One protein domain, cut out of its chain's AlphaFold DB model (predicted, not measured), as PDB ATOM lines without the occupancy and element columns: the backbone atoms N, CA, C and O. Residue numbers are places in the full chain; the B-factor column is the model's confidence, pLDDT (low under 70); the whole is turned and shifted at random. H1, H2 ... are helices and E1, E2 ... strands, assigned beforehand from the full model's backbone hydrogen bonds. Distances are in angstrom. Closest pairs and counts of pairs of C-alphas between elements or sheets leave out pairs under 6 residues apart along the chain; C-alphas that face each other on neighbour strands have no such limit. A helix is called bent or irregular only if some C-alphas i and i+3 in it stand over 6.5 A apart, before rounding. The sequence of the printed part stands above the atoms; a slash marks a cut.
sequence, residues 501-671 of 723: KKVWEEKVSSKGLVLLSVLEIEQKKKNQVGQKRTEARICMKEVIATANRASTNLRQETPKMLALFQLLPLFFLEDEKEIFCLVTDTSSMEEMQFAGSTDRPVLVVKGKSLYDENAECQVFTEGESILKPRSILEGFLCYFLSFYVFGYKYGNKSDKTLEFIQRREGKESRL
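What this domain is: This is residues 501 to 671 of the 723 residues of the protein "Hypothetical protein" of Timema bartmani (UniProt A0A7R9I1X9). Two lobes sit side by side: a small, strongly twisted four-stranded sheet, covered by H5 on one face and the short H4 on the other, and a helical lobe in which the long hairpin of H2 and H3 is crossed by H1b, one arm of a bent helix. The other arm, H1a, reaches over to H5, and H6 begins near the end of H3 and sticks out with residues 666 to 671. The printed part has 171 residues with six named helices and four named strands, in the order H1 H2 H3 E1 H4 E2 E3 E4 H5 H6; the sheet E1 E2 E3 E4 is mixed, and the class is mixed, helices and strands. The whole is compact, with a radius of gyration of the C-alphas of 15.8 A and spans of 43 by 42 by 35 A.

Where its parts are: Find the sheet first: E1 is residues 580 to 583, E2 602 to 606, E3 616 to 621, 16.8 A long, and E4 624 to 627. H4 is residues 589 to 595, and H5, residues 632 to 645, measures 19.1 A. H1, residues 501 to 524, starts at C-alpha 501 at (-15.177, -121.060, -19.580); by its hydrogen bonds it was assigned as one helix, but it is bent, with C-alphas 510 and 513 6.9 A apart, into H1a, 501 to 510, and H1b, 513 to 524. H2, 531 to 554, runs 34.6 A, and H3, 558 to 572, 22.4 A. H6, 655 to 671, runs 24.2 A to C-alpha 671 at (-23.798, -135.127, -31.102), with a kink of 26 degrees near residue 662.

How they stand to each other: Look at E1 and E2, parallel, with N 581 and O 603 2.9 A apart; with H4 between them they form a strand-helix-strand unit with a right-handed crossover. E2, E3 and E4 form a meander, each strand the antiparallel neighbour of the one before, with N 604 and O 618 2.9 A apart, and N 621 and O 624 2.9 A apart. H4 and H5 are on opposite faces, making three layers; H5 has a height over the sheet of 8.7 A, and its closest C-alphas to E3 are Tyr 639 and Val 619, 6.0 A. H2 and H3, a helical hairpin, touch at a shallow tilt of 4 degrees, opposite ways, closest at C-alphas Ala 547 and Pro 559, 5.1 A. H1b touches H3 at a steep tilt of 48 degrees, closest at C-alphas Leu 516 and Leu 564, 6.6 A. H1a and H5 only just touch, with 3 pairs of C-alphas within 8 A, the closest being Trp 504 and Leu 637, 7.4 A. H6 touches H3 with residues 656 to 657 alone, closest at C-alphas Thr 657 and Pro 569, 5.9 A. Every O i to N i+4 pair is within hydrogen-bond range in H1a, H1b, H2 and H4, against 7 of 11 in H3, 8 of 10 in H5 and 10 of 13 in H6.

The domain as a whole: The C-alphas farthest apart are those of Thr 586 and Leu 671, 47.2 A. The printed part has no cut, and no link is long. Look for low confidence, under 70, at residues 526 to 532, 651 to 652 and 662 to 671; the mean pLDDT of the printed part is 82.8.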
ATOM      1  N   LYS A 501     -14.710-121.683 -20.824       88.62
ATOM      2  CA  LYS A 501     -15.177-121.060 -19.580       88.62
ATOM      3  C   LYS A 501     -16.693-120.925 -19.587       88.62
ATOM      4  O   LYS A 501     -17.343-121.430 -18.676       88.62
ATOM      5  N   LYS A 502     -17.262-120.363 -20.654       88.19
ATOM      6  CA  LYS A 502     -18.717-120.264 -20.809       88.19
ATOM      7  C   LYS A 502     -19.381-121.640 -20.799       88.19
ATOM      8  O   LYS A 502     -20.378-121.832 -20.108       88.19
ATOM      9  N   VAL A 503     -18.823-122.615 -21.523       84.88
ATOM     10  CA  VAL A 503     -19.378-123.978 -21.531       84.88
ATOM     11  C   VAL A 503     -19.260-124.628 -20.149       84.88
ATOM     12  O   VAL A 503     -20.213-125.265 -19.719       84.88
ATOM     13  N   TRP A 504     -18.160-124.436 -19.416       86.62
ATOM     14  CA  TRP A 504     -18.046-124.907 -18.031       86.62
ATOM     15  C   TRP A 504     -19.129-124.307 -17.129       86.62
ATOM     16  O   TRP A 504     -19.856-125.053 -16.478       86.62
ATOM     17  N   GLU A 505     -19.300-122.986 -17.143       85.12
ATOM     18  CA  GLU A 505     -20.293-122.275 -16.328       85.12
ATOM     19  C   GLU A 505     -21.732-122.713 -16.657       85.12
ATOM     20  O   GLU A 505     -22.501-123.038 -15.747       85.12
ATOM     21  N   GLU A 506     -22.084-122.829 -17.944       83.44
ATOM     22  CA  GLU A 506     -23.380-123.352 -18.403       83.44
ATOM     23  C   GLU A 506     -23.615-124.806 -17.953       83.44
ATOM     24  O   GLU A 506     -24.707-125.152 -17.490       83.44
ATOM     25  N   LYS A 507     -22.609-125.683 -18.081       78.19
ATOM     26  CA  LYS A 507     -22.731-127.125 -17.789       78.19
ATOM     27  C   LYS A 507     -22.748-127.412 -16.297       78.19
ATOM     28  O   LYS A 507     -23.568-128.216 -15.859       78.19
ATOM     29  N   VAL A 508     -21.899-126.738 -15.524       78.88
ATOM     30  CA  VAL A 508     -21.910-126.805 -14.060       78.88
ATOM     31  C   VAL A 508     -23.264-126.316 -13.554       78.88
ATOM     32  O   VAL A 508     -23.947-127.078 -12.878       78.88
ATOM     33  N   SER A 509     -23.725-125.128 -13.959       77.06
ATOM     34  CA  SER A 509     -25.002-124.574 -13.480       77.06
ATOM     35  C   SER A 509     -26.214-125.441 -13.843       77.06
ATOM     36  O   SER A 509     -27.094-125.640 -13.011       77.06
ATOM     37  N   SER A 510     -26.264-125.999 -15.060       73.50
ATOM     38  CA  SER A 510     -27.421-126.787 -15.527       73.50
ATOM     39  C   SER A 510     -27.411-128.262 -15.107       73.50
ATOM     40  O   SER A 510     -28.478-128.835 -14.893       73.50
ATOM     41  N   LYS A 511     -26.238-128.904 -14.995       72.44
ATOM     42  CA  LYS A 511     -26.119-130.352 -14.715       72.44
ATOM     43  C   LYS A 511     -25.539-130.666 -13.335       72.44
ATOM     44  O   LYS A 511     -25.684-131.793 -12.867       72.44
ATOM     45  N   GLY A 512     -24.908-129.702 -12.670       73.06
ATOM     46  CA  GLY A 512     -24.274-129.893 -11.365       73.06
ATOM     47  C   GLY A 512     -25.272-130.119 -10.231       73.06
ATOM     48  O   GLY A 512     -25.083-131.044  -9.451       73.06
ATOM     49  N   LEU A 513     -26.381-129.370 -10.178       74.81
ATOM     50  CA  LEU A 513     -27.432-129.588  -9.169       74.81
ATOM     51  C   LEU A 513     -28.130-130.953  -9.339       74.81
ATOM     52  O   LEU A 513     -28.455-131.615  -8.356       74.81
ATOM     53  N   VAL A 514     -28.285-131.416 -10.584       75.25
ATOM     54  CA  VAL A 514     -28.773-132.769 -10.912       75.25
ATOM     55  C   VAL A 514     -27.776-133.844 -10.467       75.25
ATOM     56  O   VAL A 514     -28.160-134.875  -9.922       75.25
ATOM     57  N   LEU A 515     -26.478-133.618 -10.681       76.62
ATOM     58  CA  LEU A 515     -25.439-134.535 -10.218       76.62
ATOM     59  C   LEU A 515     -25.376-134.583  -8.683       76.62
ATOM     60  O   LEU A 515     -25.215-135.662  -8.118       76.62
ATOM     61  N   LEU A 516     -25.566-133.441  -8.016       78.25
ATOM     62  CA  LEU A 516     -25.640-133.348  -6.561       78.25
ATOM     63  C   LEU A 516     -26.832-134.138  -6.011       78.25
ATOM     64  O   LEU A 516     -26.635-134.930  -5.097       78.25
ATOM     65  N   SER A 517     -28.037-134.003  -6.578       76.69
ATOM     66  CA  SER A 517     -29.206-134.756  -6.094       76.69
ATOM     67  C   SER A 517     -29.061-136.270  -6.293       76.69
ATOM     68  O   SER A 517     -29.445-137.038  -5.411       76.69
ATOM     69  N   VAL A 518     -28.413-136.720  -7.375       76.38
ATOM     70  CA  VAL A 518     -28.014-138.131  -7.544       76.38
ATOM     71  C   VAL A 518     -27.032-138.562  -6.448       76.38
ATOM     72  O   VAL A 518     -27.239-139.596  -5.816       76.38
ATOM     73  N   LEU A 519     -25.996-137.764  -6.166       78.00
ATOM     74  CA  LEU A 519     -25.017-138.055  -5.110       78.00
ATOM     75  C   LEU A 519     -25.651-138.038  -3.706       78.00
ATOM     76  O   LEU A 519     -25.271-138.850  -2.864       78.00
ATOM     77  N   GLU A 520     -26.664-137.201  -3.457       79.88
ATOM     78  CA  GLU A 520     -27.471-137.253  -2.233       79.88
ATOM     79  C   GLU A 520     -28.302-138.542  -2.124       79.88
ATOM     80  O   GLU A 520     -28.442-139.089  -1.031       79.88
ATOM     81  N   ILE A 521     -28.878-139.036  -3.225       77.75
ATOM     82  CA  ILE A 521     -29.641-140.295  -3.235       77.75
ATOM     83  C   ILE A 521     -28.709-141.478  -2.946       77.75
ATOM     84  O   ILE A 521     -29.029-142.317  -2.102       77.75
ATOM     85  N   GLU A 522     -27.528-141.518  -3.569       75.00
ATOM     86  CA  GLU A 522     -26.487-142.514  -3.274       75.00
ATOM     87  C   GLU A 522     -26.006-142.429  -1.813       75.00
ATOM     88  O   GLU A 522     -25.864-143.460  -1.149       75.00
ATOM     89  N   GLN A 523     -25.853-141.213  -1.269       81.50
ATOM     90  CA  GLN A 523     -25.532-140.982   0.143       81.50
ATOM     91  C   GLN A 523     -26.609-141.562   1.079       81.50
ATOM     92  O   GLN A 523     -26.282-142.133   2.122       81.50
ATOM     93  N   LYS A 524     -27.895-141.464   0.723       78.44
ATOM     94  CA  LYS A 524     -29.020-141.882   1.581       78.44
ATOM     95  C   LYS A 524     -29.242-143.406   1.631       78.44
ATOM     96  O   LYS A 524     -29.941-143.870   2.533       78.44
ATOM     97  N   LYS A 525     -28.625-144.201   0.741       74.00
ATOM     98  CA  LYS A 525     -28.746-145.678   0.727       74.00
ATOM     99  C   LYS A 525     -28.212-146.328   2.012       74.00
ATOM    100  O   LYS A 525     -27.168-145.933   2.528       74.00
ATOM    101  N   LYS A 526     -28.917-147.356   2.505       54.94
ATOM    102  CA  LYS A 526     -28.576-148.096   3.736       54.94
ATOM    103  C   LYS A 526     -27.722-149.351   3.481       54.94
ATOM    104  O   LYS A 526     -26.730-149.548   4.173       54.94
ATOM    105  N   ASN A 527     -28.063-150.154   2.471       52.53
ATOM    106  CA  ASN A 527     -27.547-151.520   2.278       52.53
ATOM    107  C   ASN A 527     -26.217-151.555   1.483       52.53
ATOM    108  O   ASN A 527     -26.131-152.191   0.435       52.53
ATOM    109  N   GLN A 528     -25.179-150.829   1.922       54.47
ATOM    110  CA  GLN A 528     -23.856-150.873   1.274       54.47
ATOM    111  C   GLN A 528     -22.868-151.743   2.061       54.47
ATOM    112  O   GLN A 528     -22.367-151.339   3.107       54.47
ATOM    113  N   VAL A 529     -22.551-152.923   1.522       51.72
ATOM    114  CA  VAL A 529     -21.558-153.844   2.097       51.72
ATOM    115  C   VAL A 529     -20.137-153.289   1.911       51.72
ATOM    116  O   VAL A 529     -19.718-152.985   0.792       51.72
ATOM    117  N   GLY A 530     -19.381-153.207   3.011       63.66
ATOM    118  CA  GLY A 530     -17.949-152.886   3.033       63.66
ATOM    119  C   GLY A 530     -17.608-151.547   3.700       63.66
ATOM    120  O   GLY A 530     -18.025-150.485   3.240       63.66
ATOM    121  N   GLN A 531     -16.768-151.602   4.741       68.31
ATOM    122  CA  GLN A 531     -16.371-150.477   5.603       68.31
ATOM    123  C   GLN A 531     -16.066-149.172   4.842       68.31
ATOM    124  O   GLN A 531     -16.676-148.146   5.134       68.31
ATOM    125  N   LYS A 532     -15.215-149.218   3.807       69.06
ATOM    126  CA  LYS A 532     -14.821-148.026   3.026       69.06
ATOM    127  C   LYS A 532     -15.987-147.302   2.344       69.06
ATOM    128  O   LYS A 532     -15.930-146.088   2.167       69.06
ATOM    129  N   ARG A 533     -17.053-148.017   1.962       75.31
ATOM    130  CA  ARG A 533     -18.274-147.398   1.413       75.31
ATOM    131  C   ARG A 533     -19.093-146.730   2.513       75.31
ATOM    132  O   ARG A 533     -19.625-145.649   2.282       75.31
ATOM    133  N   THR A 534     -19.151-147.314   3.709       77.19
ATOM    134  CA  THR A 534     -19.781-146.691   4.884       77.19
ATOM    135  C   THR A 534     -19.050-145.413   5.298       77.19
ATOM    136  O   THR A 534     -19.701-144.389   5.487       77.19
ATOM    137  N   GLU A 535     -17.715-145.445   5.357       83.12
ATOM    138  CA  GLU A 535     -16.854-144.286   5.641       83.12
ATOM    139  C   GLU A 535     -17.073-143.166   4.614       83.12
ATOM    140  O   GLU A 535     -17.480-142.063   4.983       83.12
ATOM    141  N   ALA A 536     -16.937-143.464   3.316       83.88
ATOM    142  CA  ALA A 536     -17.178-142.487   2.251       83.88
ATOM    143  C   ALA A 536     -18.592-141.881   2.316       83.88
ATOM    144  O   ALA A 536     -18.761-140.675   2.138       83.88
ATOM    145  N   ARG A 537     -19.618-142.679   2.646       83.19
ATOM    146  CA  ARG A 537     -21.014-142.224   2.787       83.19
ATOM    147  C   ARG A 537     -21.245-141.311   4.001       83.19
ATOM    148  O   ARG A 537     -22.178-140.500   3.978       83.19
ATOM    149  N   ILE A 538     -20.421-141.426   5.046       87.06
ATOM    150  CA  ILE A 538     -20.395-140.496   6.186       87.06
ATOM    151  C   ILE A 538     -19.752-139.176   5.744       87.06
ATOM    152  O   ILE A 538     -20.383-138.131   5.892       87.06
ATOM    153  N   CYS A 539     -18.582-139.221   5.099       89.81
ATOM    154  CA  CYS A 539     -17.914-138.030   4.561       89.81
ATOM    155  C   CYS A 539     -18.797-137.277   3.550       89.81
ATOM    156  O   CYS A 539     -18.958-136.063   3.655       89.81
ATOM    157  N   MET A 540     -19.471-137.984   2.632       89.69
ATOM    158  CA  MET A 540     -20.429-137.377   1.695       89.69
ATOM    159  C   MET A 540     -21.558-136.638   2.428       89.69
ATOM    160  O   MET A 540     -21.933-135.540   2.022       89.69
ATOM    161  N   LYS A 541     -22.083-137.201   3.530       92.00
ATOM    162  CA  LYS A 541     -23.121-136.554   4.354       92.00
ATOM    163  C   LYS A 541     -22.634-135.222   4.921       92.00
ATOM    164  O   LYS A 541     -23.381-134.245   4.919       92.00
ATOM    165  N   GLU A 542     -21.404-135.196   5.423       94.12
ATOM    166  CA  GLU A 542     -20.788-134.011   6.016       94.12
ATOM    167  C   GLU A 542     -20.471-132.939   4.969       94.12
ATOM    168  O   GLU A 542     -20.774-131.765   5.192       94.12
ATOM    169  N   VAL A 543     -19.964-133.336   3.798       94.31
ATOM    170  CA  VAL A 543     -19.762-132.447   2.645       94.31
ATOM    171  C   VAL A 543     -21.089-131.815   2.212       94.31
ATOM    172  O   VAL A 543     -21.183-130.590   2.171       94.31
ATOM    173  N   ILE A 544     -22.144-132.610   1.985       92.56
ATOM    174  CA  ILE A 544     -23.487-132.114   1.618       92.56
ATOM    175  C   ILE A 544     -24.033-131.153   2.689       92.56
ATOM    176  O   ILE A 544     -24.492-130.054   2.372       92.56
ATOM    177  N   ALA A 545     -23.946-131.519   3.972       94.00
ATOM    178  CA  ALA A 545     -24.414-130.674   5.072       94.00
ATOM    179  C   ALA A 545     -23.606-129.371   5.213       94.00
ATOM    180  O   ALA A 545     -24.139-128.349   5.647       94.00
ATOM    181  N   THR A 546     -22.322-129.371   4.861       93.94
ATOM    182  CA  THR A 546     -21.455-128.185   4.934       93.94
ATOM    183  C   THR A 546     -21.657-127.272   3.730       93.94
ATOM    184  O   THR A 546     -21.842-126.071   3.917       93.94
ATOM    185  N   ALA A 547     -21.761-127.834   2.526       93.56
ATOM    186  CA  ALA A 547     -22.092-127.102   1.308       93.56
ATOM    187  C   ALA A 547     -23.472-126.428   1.390       93.56
ATOM    188  O   ALA A 547     -23.601-125.258   1.040       93.56
ATOM    189  N   ASN A 548     -24.490-127.114   1.926       91.75
ATOM    190  CA  ASN A 548     -25.823-126.530   2.118       91.75
ATOM    191  C   ASN A 548     -25.835-125.421   3.192       91.75
ATOM    192  O   ASN A 548     -26.478-124.388   2.993       91.75
ATOM    193  N   ARG A 549     -25.071-125.567   4.289       93.69
ATOM    194  CA  ARG A 549     -24.872-124.487   5.281       93.69
ATOM    195  C   ARG A 549     -24.175-123.269   4.662       93.69
ATOM    196  O   ARG A 549     -24.671-122.155   4.804       93.69
ATOM    197  N   ALA A 550     -23.081-123.473   3.931       92.81
ATOM    198  CA  ALA A 550     -22.367-122.395   3.248       92.81
ATOM    199  C   ALA A 550     -23.236-121.709   2.181       92.81
ATOM    200  O   ALA A 550     -23.331-120.488   2.164       92.81
ATOM    201  N   SER A 551     -23.946-122.480   1.353       92.00
ATOM    202  CA  SER A 551     -24.879-121.967   0.339       92.00
ATOM    203  C   SER A 551     -25.977-121.087   0.952       92.00
ATOM    204  O   SER A 551     -26.265-120.009   0.429       92.00
ATOM    205  N   THR A 552     -26.512-121.484   2.112       92.44
ATOM    206  CA  THR A 552     -27.504-120.700   2.868       92.44
ATOM    207  C   THR A 552     -26.910-119.399   3.420       92.44
ATOM    208  O   THR A 552     -27.513-118.336   3.269       92.44
ATOM    209  N   ASN A 553     -25.720-119.464   4.029       91.25
ATOM    210  CA  ASN A 553     -25.049-118.304   4.625       91.25
ATOM    211  C   ASN A 553     -24.645-117.263   3.568       91.25
ATOM    212  O   ASN A 553     -24.925-116.077   3.730       91.25
ATOM    213  N   LEU A 554     -24.024-117.723   2.478       88.44
ATOM    214  CA  LEU A 554     -23.512-116.895   1.379       88.44
ATOM    215  C   LEU A 554     -24.607-116.457   0.392       88.44
ATOM    216  O   LEU A 554     -24.374-115.580  -0.437       88.44
ATOM    217  N   ARG A 555     -25.798-117.072   0.462       88.56
ATOM    218  CA  ARG A 555     -26.928-116.881  -0.469       88.56
ATOM    219  C   ARG A 555     -26.550-117.138  -1.934       88.56
ATOM    220  O   ARG A 555     -27.002-116.438  -2.837       88.56
ATOM    221  N   GLN A 556     -25.716-118.151  -2.158       86.56
ATOM    222  CA  GLN A 556     -25.232-118.565  -3.476       86.56
ATOM    223  C   GLN A 556     -25.325-120.083  -3.633       86.56
ATOM    224  O   GLN A 556     -25.123-120.827  -2.675       86.56
ATOM    225  N   GLU A 557     -25.533-120.560  -4.861       86.19
ATOM    226  CA  GLU A 557     -25.432-121.994  -5.173       86.19
ATOM    227  C   GLU A 557     -23.973-122.460  -5.332       86.19
ATOM    228  O   GLU A 557     -23.704-123.655  -5.239       86.19
ATOM    229  N   THR A 558     -23.006-121.545  -5.503       87.88
ATOM    230  CA  THR A 558     -21.572-121.836  -5.711       87.88
ATOM    231  C   THR A 558     -21.001-122.920  -4.777       87.88
ATOM    232  O   THR A 558     -20.337-123.825  -5.285       87.88
ATOM    233  N   PRO A 559     -21.292-122.941  -3.455       92.38
ATOM    234  CA  PRO A 559     -20.818-124.001  -2.560       92.38
ATOM    235  C   PRO A 559     -21.339-125.400  -2.915       92.38
ATOM    236  O   PRO A 559     -20.582-126.365  -2.867       92.38
ATOM    237  N   LYS A 560     -22.600-125.527  -3.346       88.94
ATOM    238  CA  LYS A 560     -23.173-126.800  -3.825       88.94
ATOM    239  C   LYS A 560     -22.483-127.279  -5.103       88.94
ATOM    240  O   LYS A 560     -22.309-128.479  -5.293       88.94
ATOM    241  N   MET A 561     -22.049-126.347  -5.953       88.00
ATOM    242  CA  MET A 561     -21.309-126.664  -7.178       88.00
ATOM    243  C   MET A 561     -19.884-127.132  -6.862       88.00
ATOM    244  O   MET A 561     -19.410-128.095  -7.457       88.00
ATOM    245  N   LEU A 562     -19.218-126.489  -5.897       91.06
ATOM    246  CA  LEU A 562     -17.875-126.866  -5.446       91.06
ATOM    247  C   LEU A 562     -17.862-128.204  -4.692       91.06
ATOM    248  O   LEU A 562     -16.923-128.982  -4.848       91.06
ATOM    249  N   ALA A 563     -18.937-128.530  -3.967       92.25
ATOM    250  CA  ALA A 563     -19.101-129.816  -3.290       92.25
ATOM    251  C   ALA A 563     -18.993-131.022  -4.239       92.25
ATOM    252  O   ALA A 563     -18.540-132.086  -3.823       92.25
ATOM    253  N   LEU A 564     -19.343-130.870  -5.523       89.12
ATOM    254  CA  LEU A 564     -19.216-131.935  -6.527       89.12
ATOM    255  C   LEU A 564     -17.781-132.464  -6.644       89.12
ATOM    256  O   LEU A 564     -17.590-133.665  -6.825       89.12
ATOM    257  N   PHE A 565     -16.774-131.600  -6.491       89.25
ATOM    258  CA  PHE A 565     -15.363-131.983  -6.597       89.25
ATOM    259  C   PHE A 565     -14.835-132.715  -5.354       89.25
ATOM    260  O   PHE A 565     -13.810-133.380  -5.447       89.25
ATOM    261  N   GLN A 566     -15.568-132.672  -4.234       92.00
ATOM    262  CA  GLN A 566     -15.342-133.534  -3.064       92.00
ATOM    263  C   GLN A 566     -16.187-134.818  -3.129       92.00
ATOM    264  O   GLN A 566     -15.726-135.909  -2.807       92.00
ATOM    265  N   LEU A 567     -17.444-134.716  -3.574       89.12
ATOM    266  CA  LEU A 567     -18.379-135.845  -3.606       89.12
ATOM    267  C   LEU A 567     -18.048-136.879  -4.689       89.12
ATOM    268  O   LEU A 567     -18.316-138.059  -4.479       89.12
ATOM    269  N   LEU A 568     -17.476-136.470  -5.825       87.94
ATOM    270  CA  LEU A 568     -17.075-137.395  -6.889       87.94
ATOM    271  C   LEU A 568     -15.926-138.341  -6.486       87.94
ATOM    272  O   LEU A 568     -16.135-139.548  -6.625       87.94
ATOM    273  N   PRO A 569     -14.774-137.884  -5.946       86.38
ATOM    274  CA  PRO A 569     -13.739-138.811  -5.491       86.38
ATOM    275  C   PRO A 569     -14.241-139.711  -4.354       86.38
ATOM    276  O   PRO A 569     -14.037-140.922  -4.413       86.38
ATOM    277  N   LEU A 570     -15.013-139.177  -3.394       87.44
ATOM    278  CA  LEU A 570     -15.660-139.990  -2.352       87.44
ATOM    279  C   LEU A 570     -16.573-141.084  -2.940       87.44
ATOM    280  O   LEU A 570     -16.509-142.236  -2.512       87.44
ATOM    281  N   PHE A 571     -17.383-140.761  -3.952       84.12
ATOM    282  CA  PHE A 571     -18.255-141.721  -4.637       84.12
ATOM    283  C   PHE A 571     -17.473-142.797  -5.413       84.12
ATOM    284  O   PHE A 571     -17.864-143.966  -5.421       84.12
ATOM    285  N   PHE A 572     -16.350-142.432  -6.040       82.94
ATOM    286  CA  PHE A 572     -15.489-143.360  -6.786       82.94
ATOM    287  C   PHE A 572     -14.451-144.106  -5.926       82.94
ATOM    288  O   PHE A 572     -13.703-144.932  -6.472       82.94
ATOM    289  N   LEU A 573     -14.439-143.858  -4.609       83.44
ATOM    290  CA  LEU A 573     -13.467-144.357  -3.628       83.44
ATOM    291  C   LEU A 573     -12.019-143.988  -4.012       83.44
ATOM    292  O   LEU A 573     -11.122-144.832  -4.035       83.44
ATOM    293  N   GLU A 574     -11.835-142.717  -4.357       85.31
ATOM    294  CA  GLU A 574     -10.595-142.068  -4.794       85.31
ATOM    295  C   GLU A 574     -10.103-141.069  -3.737       85.31
ATOM    296  O   GLU A 574     -10.885-140.584  -2.920       85.31
ATOM    297  N   ASP A 575      -8.803-140.766  -3.738       85.75
ATOM    298  CA  ASP A 575      -8.223-139.773  -2.824       85.75
ATOM    299  C   ASP A 575      -8.432-138.364  -3.401       85.75
ATOM    300  O   ASP A 575      -7.945-138.061  -4.493       85.75
ATOM    301  N   GLU A 576      -9.147-137.495  -2.679       86.88
ATOM    302  CA  GLU A 576      -9.409-136.121  -3.127       86.88
ATOM    303  C   GLU A 576      -8.114-135.303  -3.301       86.88
ATOM    304  O   GLU A 576      -8.079-134.401  -4.135       86.88
ATOM    305  N   LYS A 577      -7.015-135.692  -2.634       88.38
ATOM    306  CA  LYS A 577      -5.685-135.057  -2.738       88.38
ATOM    307  C   LYS A 577      -5.020-135.219  -4.105       88.38
ATOM    308  O   LYS A 577      -4.143-134.442  -4.461       88.38
ATOM    309  N   GLU A 578      -5.458-136.192  -4.903       84.69
ATOM    310  CA  GLU A 578      -5.038-136.359  -6.305       84.69
ATOM    311  C   GLU A 578      -5.820-135.420  -7.258       84.69
ATOM    312  O   GLU A 578      -5.669-135.483  -8.484       84.69
ATOM    313  N   ILE A 579      -6.680-134.559  -6.693       88.88
ATOM    314  CA  ILE A 579      -7.453-133.518  -7.374       88.88
ATOM    315  C   ILE A 579      -7.146-132.148  -6.756       88.88
ATOM    316  O   ILE A 579      -6.723-131.236  -7.471       88.88
ATOM    317  N   PHE A 580      -7.323-131.999  -5.441       93.31
ATOM    318  CA  PHE A 580      -7.050-130.756  -4.727       93.31
ATOM    319  C   PHE A 580      -6.534-130.976  -3.295       93.31
ATOM    320  O   PHE A 580      -6.927-131.914  -2.606       93.31
ATOM    321  N   CYS A 581      -5.697-130.056  -2.818       93.00
ATOM    322  CA  CYS A 581      -5.186-130.017  -1.447       93.00
ATOM    323  C   CYS A 581      -5.676-128.742  -0.752       93.00
ATOM    324  O   CYS A 581      -5.466-127.648  -1.273       93.00
ATOM    325  N   LEU A 582      -6.286-128.861   0.431       92.88
ATOM    326  CA  LEU A 582      -6.643-127.713   1.272       92.88
ATOM    327  C   LEU A 582      -5.511-127.416   2.273       92.88
ATOM    328  O   LEU A 582      -5.084-128.315   2.998       92.88
ATOM    329  N   VAL A 583      -5.057-126.163   2.332       93.19
ATOM    330  CA  VAL A 583      -4.077-125.650   3.309       93.19
ATOM    331  C   VAL A 583      -4.637-124.428   4.042       93.19
ATOM    332  O   VAL A 583      -5.586-123.801   3.564       93.19
ATOM    333  N   THR A 584      -4.086-124.070   5.204       89.94
ATOM    334  CA  THR A 584      -4.661-123.005   6.043       89.94
ATOM    335  C   THR A 584      -4.462-121.615   5.438       89.94
ATOM    336  O   THR A 584      -3.519-121.350   4.698       89.94
ATOM    337  N   ASP A 585      -5.329-120.675   5.810       87.88
ATOM    338  CA  ASP A 585      -5.195-119.247   5.485       87.88
ATOM    339  C   ASP A 585      -3.866-118.629   5.969       87.88
ATOM    340  O   ASP A 585      -3.361-117.675   5.372       87.88
ATOM    341  N   THR A 586      -3.235-119.221   6.983       87.62
ATOM    342  CA  THR A 586      -1.885-118.871   7.445       87.62
ATOM    343  C   THR A 586      -0.733-119.444   6.608       87.62
ATOM    344  O   THR A 586       0.381-118.944   6.751       87.62
ATOM    345  N   SER A 587      -0.953-120.449   5.746       89.00
ATOM    346  CA  SER A 587       0.143-121.217   5.129       89.00
ATOM    347  C   SER A 587       1.087-120.395   4.251       89.00
ATOM    348  O   SER A 587       0.666-119.516   3.486       89.00
ATOM    349  N   SER A 588       2.377-120.720   4.339       90.31
ATOM    350  CA  SER A 588       3.443-120.121   3.529       90.31
ATOM    351  C   SER A 588       3.424-120.589   2.063       90.31
ATOM    352  O   SER A 588       2.751-121.554   1.694       90.31
ATOM    353  N   MET A 589       4.197-119.914   1.202       86.50
ATOM    354  CA  MET A 589       4.414-120.369  -0.180       86.50
ATOM    355  C   MET A 589       5.128-121.730  -0.222       86.50
ATOM    356  O   MET A 589       4.831-122.548  -1.087       86.50
ATOM    357  N   GLU A 590       6.023-121.990   0.735       88.06
ATOM    358  CA  GLU A 590       6.767-123.247   0.864       88.06
ATOM    359  C   GLU A 590       5.837-124.407   1.261       88.06
ATOM    360  O   GLU A 590       5.918-125.489   0.681       88.06
ATOM    361  N   GLU A 591       4.885-124.172   2.169       88.56
ATOM    362  CA  GLU A 591       3.834-125.142   2.517       88.56
ATOM    363  C   GLU A 591       2.887-125.423   1.345       88.56
ATOM    364  O   GLU A 591       2.567-126.583   1.083       88.56
ATOM    365  N   MET A 592       2.468-124.387   0.602       88.44
ATOM    366  CA  MET A 592       1.678-124.572  -0.621       88.44
ATOM    367  C   MET A 592       2.453-125.368  -1.675       88.44
ATOM    368  O   MET A 592       1.885-126.258  -2.305       88.44
ATOM    369  N   GLN A 593       3.750-125.097  -1.838       87.81
ATOM    370  CA  GLN A 593       4.599-125.824  -2.777       87.81
ATOM    371  C   GLN A 593       4.825-127.279  -2.348       87.81
ATOM    372  O   GLN A 593       4.803-128.166  -3.195       87.81
ATOM    373  N   PHE A 594       4.957-127.549  -1.047       87.25
ATOM    374  CA  PHE A 594       5.003-128.908  -0.510       87.25
ATOM    375  C   PHE A 594       3.682-129.660  -0.748       87.25
ATOM    376  O   PHE A 594       3.702-130.791  -1.231       87.25
ATOM    377  N   ALA A 595       2.533-129.024  -0.495       85.94
ATOM    378  CA  ALA A 595       1.208-129.595  -0.762       85.94
ATOM    379  C   ALA A 595       0.920-129.800  -2.265       85.94
ATOM    380  O   ALA A 595       0.161-130.697  -2.628       85.94
ATOM    381  N   GLY A 596       1.533-128.985  -3.130       83.81
ATOM    382  CA  GLY A 596       1.494-129.092  -4.591       83.81
ATOM    383  C   GLY A 596       2.624-129.926  -5.211       83.81
ATOM    384  O   GLY A 596       2.745-129.958  -6.438       83.81
ATOM    385  N   SER A 597       3.463-130.583  -4.400       83.75
ATOM    386  CA  SER A 597       4.673-131.288  -4.844       83.75
ATOM    387  C   SER A 597       4.350-132.634  -5.505       83.75
ATOM    388  O   SER A 597       4.508-133.705  -4.914       83.75
ATOM    389  N   THR A 598       3.845-132.583  -6.741       81.69
ATOM    390  CA  THR A 598       3.515-133.768  -7.547       81.69
ATOM    391  C   THR A 598       3.926-133.599  -9.014       81.69
ATOM    392  O   THR A 598       3.935-132.489  -9.552       81.69
ATOM    393  N   ASP A 599       4.178-134.719  -9.700       79.31
ATOM    394  CA  ASP A 599       4.497-134.788 -11.141       79.31
ATOM    395  C   ASP A 599       3.297-134.451 -12.064       79.31
ATOM    396  O   ASP A 599       3.288-134.798 -13.251       79.31
ATOM    397  N   ARG A 600       2.217-133.872 -11.524       83.88
ATOM    398  CA  ARG A 600       0.928-133.677 -12.199       83.88
ATOM    399  C   ARG A 600       0.269-132.350 -11.820       83.88
ATOM    400  O   ARG A 600       0.633-131.756 -10.808       83.88
ATOM    401  N   PRO A 601      -0.733-131.906 -12.599       90.69
ATOM    402  CA  PRO A 601      -1.679-130.898 -12.145       90.69
ATOM    403  C   PRO A 601      -2.344-131.312 -10.828       90.69
ATOM    404  O   PRO A 601      -2.870-132.421 -10.734       90.69
ATOM    405  N   VAL A 602      -2.356-130.407  -9.848       92.88
ATOM    406  CA  VAL A 602      -3.130-130.491  -8.597       92.88
ATOM    407  C   VAL A 602      -3.560-129.082  -8.179       92.88
ATOM    408  O   VAL A 602      -2.807-128.122  -8.348       92.88
ATOM    409  N   LEU A 603      -4.788-128.922  -7.680       95.75
ATOM    410  CA  LEU A 603      -5.295-127.626  -7.219       95.75
ATOM    411  C   LEU A 603      -4.984-127.432  -5.727       95.75
ATOM    412  O   LEU A 603      -5.589-128.083  -4.884       95.75
ATOM    413  N   VAL A 604      -4.087-126.517  -5.368       95.94
ATOM    414  CA  VAL A 604      -3.897-126.138  -3.958       95.94
ATOM    415  C   VAL A 604      -4.852-124.991  -3.637       95.94
ATOM    416  O   VAL A 604      -4.839-123.963  -4.312       95.94
ATOM    417  N   VAL A 605      -5.693-125.173  -2.620       95.62
ATOM    418  CA  VAL A 605      -6.655-124.181  -2.122       95.62
ATOM    419  C   VAL A 605      -6.212-123.735  -0.736       95.62
ATOM    420  O   VAL A 605      -5.996-124.561   0.148       95.62
ATOM    421  N   LYS A 606      -6.081-122.425  -0.543       94.50
ATOM    422  CA  LYS A 606      -5.624-121.798   0.694       94.50
ATOM    423  C   LYS A 606      -6.805-121.123   1.389       94.50
ATOM    424  O   LYS A 606      -7.269-120.086   0.932       94.50
ATOM    425  N   GLY A 607      -7.285-121.698   2.490       92.38
ATOM    426  CA  GLY A 607      -8.437-121.194   3.245       92.38
ATOM    427  C   GLY A 607      -9.022-122.244   4.191       92.38
ATOM    428  O   GLY A 607      -8.535-123.369   4.268       92.38
ATOM    429  N   LYS A 608     -10.089-121.909   4.928       89.00
ATOM    430  CA  LYS A 608     -10.662-122.837   5.929       89.00
ATOM    431  C   LYS A 608     -11.512-123.958   5.319       89.00
ATOM    432  O   LYS A 608     -11.778-124.954   5.981       89.00
ATOM    433  N   SER A 609     -11.981-123.781   4.084       90.94
ATOM    434  CA  SER A 609     -12.716-124.779   3.293       90.94
ATOM    435  C   SER A 609     -12.790-124.336   1.828       90.94
ATOM    436  O   SER A 609     -12.462-123.191   1.520       90.94
ATOM    437  N   LEU A 610     -13.332-125.180   0.940       92.25
ATOM    438  CA  LEU A 610     -13.698-124.776  -0.430       92.25
ATOM    439  C   LEU A 610     -14.834-123.730  -0.492       92.25
ATOM    440  O   LEU A 610     -15.239-123.332  -1.580       92.25
ATOM    441  N   TYR A 611     -15.386-123.320   0.652       92.00
ATOM    442  CA  TYR A 611     -16.543-122.429   0.768       92.00
ATOM    443  C   TYR A 611     -16.225-121.131   1.536       92.00
ATOM    444  O   TYR A 611     -17.140-120.404   1.912       92.00
ATOM    445  N   ASP A 612     -14.947-120.867   1.820       88.62
ATOM    446  CA  ASP A 612     -14.472-119.641   2.469       88.62
ATOM    447  C   ASP A 612     -14.400-118.505   1.429       88.62
ATOM    448  O   ASP A 612     -13.793-118.672   0.372       88.62
ATOM    449  N   GLU A 613     -15.030-117.356   1.703       84.94
ATOM    450  CA  GLU A 613     -15.080-116.208   0.776       84.94
ATOM    451  C   GLU A 613     -13.688-115.662   0.426       84.94
ATOM    452  O   GLU A 613     -13.507-115.063  -0.631       84.94
ATOM    453  N   ASN A 614     -12.711-115.879   1.311       87.56
ATOM    454  CA  ASN A 614     -11.345-115.378   1.184       87.56
ATOM    455  C   ASN A 614     -10.365-116.475   0.733       87.56
ATOM    456  O   ASN A 614      -9.154-116.278   0.820       87.56
ATOM    457  N   ALA A 615     -10.859-117.642   0.302       90.88
ATOM    458  CA  ALA A 615      -9.990-118.728  -0.128       90.88
ATOM    459  C   ALA A 615      -9.390-118.474  -1.518       90.88
ATOM    460  O   ALA A 615     -10.084-118.446  -2.538       90.88
ATOM    461  N   GLU A 616      -8.065-118.363  -1.553       92.56
ATOM    462  CA  GLU A 616      -7.282-118.343  -2.784       92.56
ATOM    463  C   GLU A 616      -7.049-119.774  -3.289       92.56
ATOM    464  O   GLU A 616      -7.108-120.744  -2.531       92.56
ATOM    465  N   CYS A 617      -6.731-119.939  -4.574       94.50
ATOM    466  CA  CYS A 617      -6.248-121.222  -5.077       94.50
ATOM    467  C   CYS A 617      -5.264-121.052  -6.233       94.50
ATOM    468  O   CYS A 617      -5.271-120.040  -6.934       94.50
ATOM    469  N   GLN A 618      -4.389-122.042  -6.404       95.19
ATOM    470  CA  GLN A 618      -3.333-122.059  -7.412       95.19
ATOM    471  C   GLN A 618      -3.214-123.480  -7.978       95.19
ATOM    472  O   GLN A 618      -3.263-124.458  -7.228       95.19
ATOM    473  N   VAL A 619      -3.077-123.618  -9.300       95.12
ATOM    474  CA  VAL A 619      -2.829-124.931  -9.919       95.12
ATOM    475  C   VAL A 619      -1.328-125.174  -9.920       95.12
ATOM    476  O   VAL A 619      -0.587-124.490 -10.630       95.12
ATOM    477  N   PHE A 620      -0.889-126.150  -9.133       93.00
ATOM    478  CA  PHE A 620       0.487-126.625  -9.125       93.00
ATOM    479  C   PHE A 620       0.682-127.705 -10.189       93.00
ATOM    480  O   PHE A 620      -0.253-128.431 -10.526       93.00
ATOM    481  N   THR A 621       1.876-127.794 -10.769       88.50
ATOM    482  CA  THR A 621       2.281-128.848 -11.714       88.50
ATOM    483  C   THR A 621       3.800-128.984 -11.680       88.50
ATOM    484  O   THR A 621       4.492-127.971 -11.655       88.50
ATOM    485  N   GLU A 622       4.323-130.216 -11.661       86.69
ATOM    486  CA  GLU A 622       5.772-130.490 -11.533       86.69
ATOM    487  C   GLU A 622       6.398-129.802 -10.297       86.69
ATOM    488  O   GLU A 622       7.556-129.391 -10.300       86.69
ATOM    489  N   GLY A 623       5.609-129.663  -9.223       82.25
ATOM    490  CA  GLY A 623       6.016-129.011  -7.978       82.25
ATOM    491  C   GLY A 623       6.110-127.481  -8.019       82.25
ATOM    492  O   GLY A 623       6.643-126.898  -7.079       82.25
ATOM    493  N   GLU A 624       5.594-126.801  -9.048       85.88
ATOM    494  CA  GLU A 624       5.567-125.330  -9.127       85.88
ATOM    495  C   GLU A 624       4.144-124.786  -9.336       85.88
ATOM    496  O   GLU A 624       3.321-125.423  -9.992       85.88
ATOM    497  N   SER A 625       3.835-123.607  -8.778       89.38
ATOM    498  CA  SER A 625       2.552-122.912  -8.996       89.38
ATOM    499  C   SER A 625       2.520-122.349 -10.417       89.38
ATOM    500  O   SER A 625       3.164-121.332 -10.678       89.38
ATOM    501  N   ILE A 626       1.738-122.957 -11.307       89.56
ATOM    502  CA  ILE A 626       1.670-122.554 -12.717       89.56
ATOM    503  C   ILE A 626       0.552-121.547 -12.977       89.56
ATOM    504  O   ILE A 626       0.764-120.610 -13.732       89.56
ATOM    505  N   LEU A 627      -0.633-121.719 -12.377       92.81
ATOM    506  CA  LEU A 627      -1.800-120.869 -12.661       92.81
ATOM    507  C   LEU A 627      -2.373-120.243 -11.394       92.81
ATOM    508  O   LEU A 627      -2.618-120.945 -10.412       92.81
ATOM    509  N   LYS A 628      -2.691-118.947 -11.472       91.38
ATOM    510  CA  LYS A 628      -3.416-118.180 -10.442       91.38
ATOM    511  C   LYS A 628      -4.837-117.826 -10.932       91.38
ATOM    512  O   LYS A 628      -5.032-116.752 -11.501       91.38
ATOM    513  N   PRO A 629      -5.811-118.751 -10.816       92.56
ATOM    514  CA  PRO A 629      -7.221-118.522 -11.157       92.56
ATOM    515  C   PRO A 629      -7.894-117.500 -10.224       92.56
ATOM    516  O   PRO A 629      -7.494-117.323  -9.077       92.56
ATOM    517  N   ARG A 630      -8.971-116.865 -10.697       89.62
ATOM    518  CA  ARG A 630      -9.742-115.849  -9.951       89.62
ATOM    519  C   ARG A 630     -10.726-116.408  -8.921       89.62
ATOM    520  O   ARG A 630     -11.291-115.640  -8.150       89.62
ATOM    521  N   SER A 631     -11.005-117.708  -8.945       91.69
ATOM    522  CA  SER A 631     -11.906-118.377  -7.999       91.69
ATOM    523  C   SER A 631     -11.639-119.878  -7.969       91.69
ATOM    524  O   SER A 631     -11.085-120.428  -8.920       91.69
ATOM    525  N   ILE A 632     -12.101-120.570  -6.924       93.56
ATOM    526  CA  ILE A 632     -11.960-122.031  -6.793       93.56
ATOM    527  C   ILE A 632     -12.629-122.773  -7.964       93.56
ATOM    528  O   ILE A 632     -12.083-123.749  -8.472       93.56
ATOM    529  N   LEU A 633     -13.775-122.287  -8.459       90.69
ATOM    530  CA  LEU A 633     -14.477-122.908  -9.590       90.69
ATOM    531  C   LEU A 633     -13.733-122.717 -10.925       90.69
ATOM    532  O   LEU A 633     -13.763-123.607 -11.777       90.69
ATOM    533  N   GLU A 634     -13.041-121.586 -11.096       93.19
ATOM    534  CA  GLU A 634     -12.110-121.362 -12.210       93.19
ATOM    535  C   GLU A 634     -10.819-122.181 -12.025       93.19
ATOM    536  O   GLU A 634     -10.272-122.696 -12.996       93.19
ATOM    537  N   GLY A 635     -10.371-122.387 -10.784       94.50
ATOM    538  CA  GLY A 635      -9.224-123.228 -10.445       94.50
ATOM    539  C   GLY A 635      -9.435-124.700 -10.773       94.50
ATOM    540  O   GLY A 635      -8.558-125.306 -11.387       94.50
ATOM    541  N   PHE A 636     -10.614-125.254 -10.476       93.44
ATOM    542  CA  PHE A 636     -10.982-126.596 -10.933       93.44
ATOM    543  C   PHE A 636     -10.984-126.682 -12.464       93.44
ATOM    544  O   PHE A 636     -10.360-127.591 -13.009       93.44
ATOM    545  N   LEU A 637     -11.596-125.721 -13.174       93.38
ATOM    546  CA  LEU A 637     -11.556-125.673 -14.643       93.38
ATOM    547  C   LEU A 637     -10.111-125.664 -15.173       93.38
ATOM    548  O   LEU A 637      -9.771-126.463 -16.045       93.38
ATOM    549  N   CYS A 638      -9.251-124.807 -14.621       94.62
ATOM    550  CA  CYS A 638      -7.840-124.732 -14.984       94.62
ATOM    551  C   CYS A 638      -7.103-126.058 -14.730       94.62
ATOM    552  O   CYS A 638      -6.427-126.553 -15.630       94.62
ATOM    553  N   TYR A 639      -7.302-126.685 -13.565       93.81
ATOM    554  CA  TYR A 639      -6.778-128.018 -13.237       93.81
ATOM    555  C   TYR A 639      -7.202-129.077 -14.272       93.81
ATOM    556  O   TYR A 639      -6.341-129.774 -14.815       93.81
ATOM    557  N   PHE A 640      -8.496-129.165 -14.618       90.44
ATOM    558  CA  PHE A 640      -8.979-130.136 -15.611       90.44
ATOM    559  C   PHE A 640      -8.367-129.889 -16.992       90.44
ATOM    560  O   PHE A 640      -8.010-130.842 -17.687       90.44
ATOM    561  N   LEU A 641      -8.221-128.623 -17.391       91.06
ATOM    562  CA  LEU A 641      -7.662-128.240 -18.686       91.06
ATOM    563  C   LEU A 641      -6.147-128.456 -18.776       91.06
ATOM    564  O   LEU A 641      -5.670-128.768 -19.866       91.06
ATOM    565  N   SER A 642      -5.392-128.379 -17.673       90.38
ATOM    566  CA  SER A 642      -3.935-128.609 -17.663       90.38
ATOM    567  C   SER A 642      -3.540-129.985 -18.209       90.38
ATOM    568  O   SER A 642      -2.520-130.102 -18.889       90.38
ATOM    569  N   PHE A 643      -4.368-131.017 -18.017       86.56
ATOM    570  CA  PHE A 643      -4.150-132.339 -18.621       86.56
ATOM    571  C   PHE A 643      -4.192-132.311 -20.161       86.56
ATOM    572  O   PHE A 643      -3.412-132.999 -20.810       86.56
ATOM    573  N   TYR A 644      -5.039-131.472 -20.763       86.88
ATOM    574  CA  TYR A 644      -5.190-131.364 -22.221       86.88
ATOM    575  C   TYR A 644      -4.224-130.346 -22.826       86.88
ATOM    576  O   TYR A 644      -3.573-130.622 -23.835       86.88
ATOM    577  N   VAL A 645      -4.099-129.176 -22.191       89.12
ATOM    578  CA  VAL A 645      -3.201-128.104 -22.630       89.12
ATOM    579  C   VAL A 645      -1.758-128.588 -22.554       89.12
ATOM    580  O   VAL A 645      -1.085-128.595 -23.581       89.12
ATOM    581  N   PHE A 646      -1.303-129.076 -21.399       86.44
ATOM    582  CA  PHE A 646       0.077-129.534 -21.209       86.44
ATOM    583  C   PHE A 646       0.281-131.038 -21.478       86.44
ATOM    584  O   PHE A 646       1.408-131.526 -21.395       86.44
ATOM    585  N   GLY A 647      -0.770-131.787 -21.830       80.56
ATOM    586  CA  GLY A 647      -0.666-133.184 -22.274       80.56
ATOM    587  C   GLY A 647      -0.384-134.219 -21.176       80.56
ATOM    588  O   GLY A 647       0.070-135.322 -21.488       80.56
ATOM    589  N   TYR A 648      -0.626-133.897 -19.900       82.19
ATOM    590  CA  TYR A 648      -0.520-134.882 -18.818       82.19
ATOM    591  C   TYR A 648      -1.635-135.928 -18.913       82.19
ATOM    592  O   TYR A 648      -2.793-135.622 -19.180       82.19
ATOM    593  N   LYS A 649      -1.296-137.182 -18.613       78.00
ATOM    594  CA  LYS A 649      -2.285-138.257 -18.451       78.00
ATOM    595  C   LYS A 649      -2.919-138.177 -17.061       78.00
ATOM    596  O   LYS A 649      -2.276-137.732 -16.111       78.00
ATOM    597  N   TYR A 650      -4.130-138.702 -16.906       77.94
ATOM    598  CA  TYR A 650      -4.727-138.910 -15.582       77.94
ATOM    599  C   TYR A 650      -3.878-139.863 -14.721       77.94
ATOM    600  O   TYR A 650      -3.030-140.599 -15.242       77.94
ATOM    601  N   GLY A 651      -3.999-139.753 -13.398       69.44
ATOM    602  CA  GLY A 651      -3.294-140.602 -12.432       69.44
ATOM    603  C   GLY A 651      -4.155-141.793 -12.017       69.44
ATOM    604  O   GLY A 651      -5.367-141.655 -11.903       69.44
ATOM    605  N   ASN A 652      -3.541-142.947 -11.741       67.06
ATOM    606  CA  ASN A 652      -4.216-144.229 -11.454       67.06
ATOM    607  C   ASN A 652      -5.036-144.262 -10.132       67.06
ATOM    608  O   ASN A 652      -5.348-145.342  -9.630       67.06
ATOM    609  N   LYS A 653      -5.290-143.105  -9.517       74.31
ATOM    610  CA  LYS A 653      -5.972-142.920  -8.229       74.31
ATOM    611  C   LYS A 653      -7.161-141.951  -8.300       74.31
ATOM    612  O   LYS A 653      -7.957-141.942  -7.369       74.31
ATOM    613  N   SER A 654      -7.259-141.149  -9.362       76.00
ATOM    614  CA  SER A 654      -8.323-140.162  -9.623       76.00
ATOM    615  C   SER A 654      -8.914-140.315 -11.034       76.00
ATOM    616  O   SER A 654      -9.644-139.449 -11.526       76.00
ATOM    617  N   ASP A 655      -8.587-141.417 -11.718       74.31
ATOM    618  CA  ASP A 655      -8.938-141.651 -13.114       74.31
ATOM    619  C   ASP A 655     -10.449-141.774 -13.329       74.31
ATOM    620  O   ASP A 655     -10.938-141.282 -14.343       74.31
ATOM    621  N   LYS A 656     -11.220-142.322 -12.380       77.00
ATOM    622  CA  LYS A 656     -12.680-142.442 -12.530       77.00
ATOM    623  C   LYS A 656     -13.362-141.080 -12.445       77.00
ATOM    624  O   LYS A 656     -14.213-140.794 -13.288       77.00
ATOM    625  N   THR A 657     -12.975-140.223 -11.496       80.94
ATOM    626  CA  THR A 657     -13.491-138.845 -11.402       80.94
ATOM    627  C   THR A 657     -13.150-138.045 -12.661       80.94
ATOM    628  O   THR A 657     -14.032-137.424 -13.263       80.94
ATOM    629  N   LEU A 658     -11.892-138.112 -13.106       78.06
ATOM    630  CA  LEU A 658     -11.403-137.386 -14.280       78.06
ATOM    631  C   LEU A 658     -12.068-137.883 -15.581       78.06
ATOM    632  O   LEU A 658     -12.592-137.076 -16.356       78.06
ATOM    633  N   GLU A 659     -12.156-139.201 -15.795       74.06
ATOM    634  CA  GLU A 659     -12.857-139.791 -16.945       74.06
ATOM    635  C   GLU A 659     -14.373-139.535 -16.922       74.06
ATOM    636  O   GLU A 659     -14.983-139.385 -17.984       74.06
ATOM    637  N   PHE A 660     -15.015-139.500 -15.747       75.00
ATOM    638  CA  PHE A 660     -16.451-139.226 -15.629       75.00
ATOM    639  C   PHE A 660     -16.785-137.810 -16.109       75.00
ATOM    640  O   PHE A 660     -17.692-137.633 -16.931       75.00
ATOM    641  N   ILE A 661     -16.007-136.824 -15.653       71.62
ATOM    642  CA  ILE A 661     -16.142-135.418 -16.047       71.62
ATOM    643  C   ILE A 661     -15.849-135.263 -17.549       71.62
ATOM    644  O   ILE A 661     -16.689-134.737 -18.284       71.62
ATOM    645  N   GLN A 662     -14.746-135.840 -18.050       66.62
ATOM    646  CA  GLN A 662     -14.423-135.852 -19.484       66.62
ATOM    647  C   GLN A 662     -15.555-136.441 -20.344       66.62
ATOM    648  O   GLN A 662     -15.947-135.867 -21.364       66.62
ATOM    649  N   ARG A 663     -16.077-137.622 -19.983       62.41
ATOM    650  CA  ARG A 663     -17.015-138.370 -20.842       62.41
ATOM    651  C   ARG A 663     -18.405-137.744 -20.918       62.41
ATOM    652  O   ARG A 663     -19.113-138.027 -21.890       62.41
ATOM    653  N   ARG A 664     -18.800-136.908 -19.949       54.88
ATOM    654  CA  ARG A 664     -20.013-136.080 -20.055       54.88
ATOM    655  C   ARG A 664     -19.842-134.990 -21.127       54.88
ATOM    656  O   ARG A 664     -20.726-134.858 -21.969       54.88
ATOM    657  N   GLU A 665     -18.693-134.316 -21.176       47.47
ATOM    658  CA  GLU A 665     -18.399-133.258 -22.163       47.47
ATOM    659  C   GLU A 665     -18.142-133.782 -23.590       47.47
ATOM    660  O   GLU A 665     -18.677-133.257 -24.577       47.47
ATOM    661  N   GLY A 666     -17.338-134.841 -23.729       37.50
ATOM    662  CA  GLY A 666     -16.901-135.343 -25.039       37.50
ATOM    663  C   GLY A 666     -18.028-135.950 -25.887       37.50
ATOM    664  O   GLY A 666     -18.057-135.779 -27.108       37.50
ATOM    665  N   LYS A 667     -18.997-136.634 -25.260       38.03
ATOM    666  CA  LYS A 667     -20.123-137.269 -25.974       38.03
ATOM    667  C   LYS A 667     -21.089-136.249 -26.576       38.03
ATOM    668  O   LYS A 667     -21.511-136.404 -27.719       38.03
ATOM    669  N   GLU A 668     -21.419-135.205 -25.822       39.25
ATOM    670  CA  GLU A 668     -22.375-134.176 -26.243       39.25
ATOM    671  C   GLU A 668     -21.800-133.330 -27.392       39.25
ATOM    672  O   GLU A 668     -22.488-133.067 -28.381       39.25
ATOM    673  N   SER A 669     -20.495-133.041 -27.335       34.53
ATOM    674  CA  SER A 669     -19.741-132.348 -28.390       34.53
ATOM    675  C   SER A 669     -19.789-133.082 -29.745       34.53
ATOM    676  O   SER A 669     -19.889-132.442 -30.794       34.53
ATOM    677  N   ARG A 670     -19.788-134.426 -29.754       29.73
ATOM    678  CA  ARG A 670     -19.935-135.222 -30.991       29.73
ATOM    679  C   ARG A 670     -21.367-135.201 -31.545       29.73
ATOM    680  O   ARG A 670     -21.542-135.175 -32.760       29.73
ATOM    681  N   LEU A 671     -22.388-135.162 -30.685       29.62
ATOM    682  CA  LEU A 671     -23.798-135.127 -31.102       29.62
ATOM    683  C   LEU A 671     -24.211-133.762 -31.677       29.62
ATOM    684  O   LEU A 671     -24.881-133.703 -32.710       29.62
TER     685      LEU A 671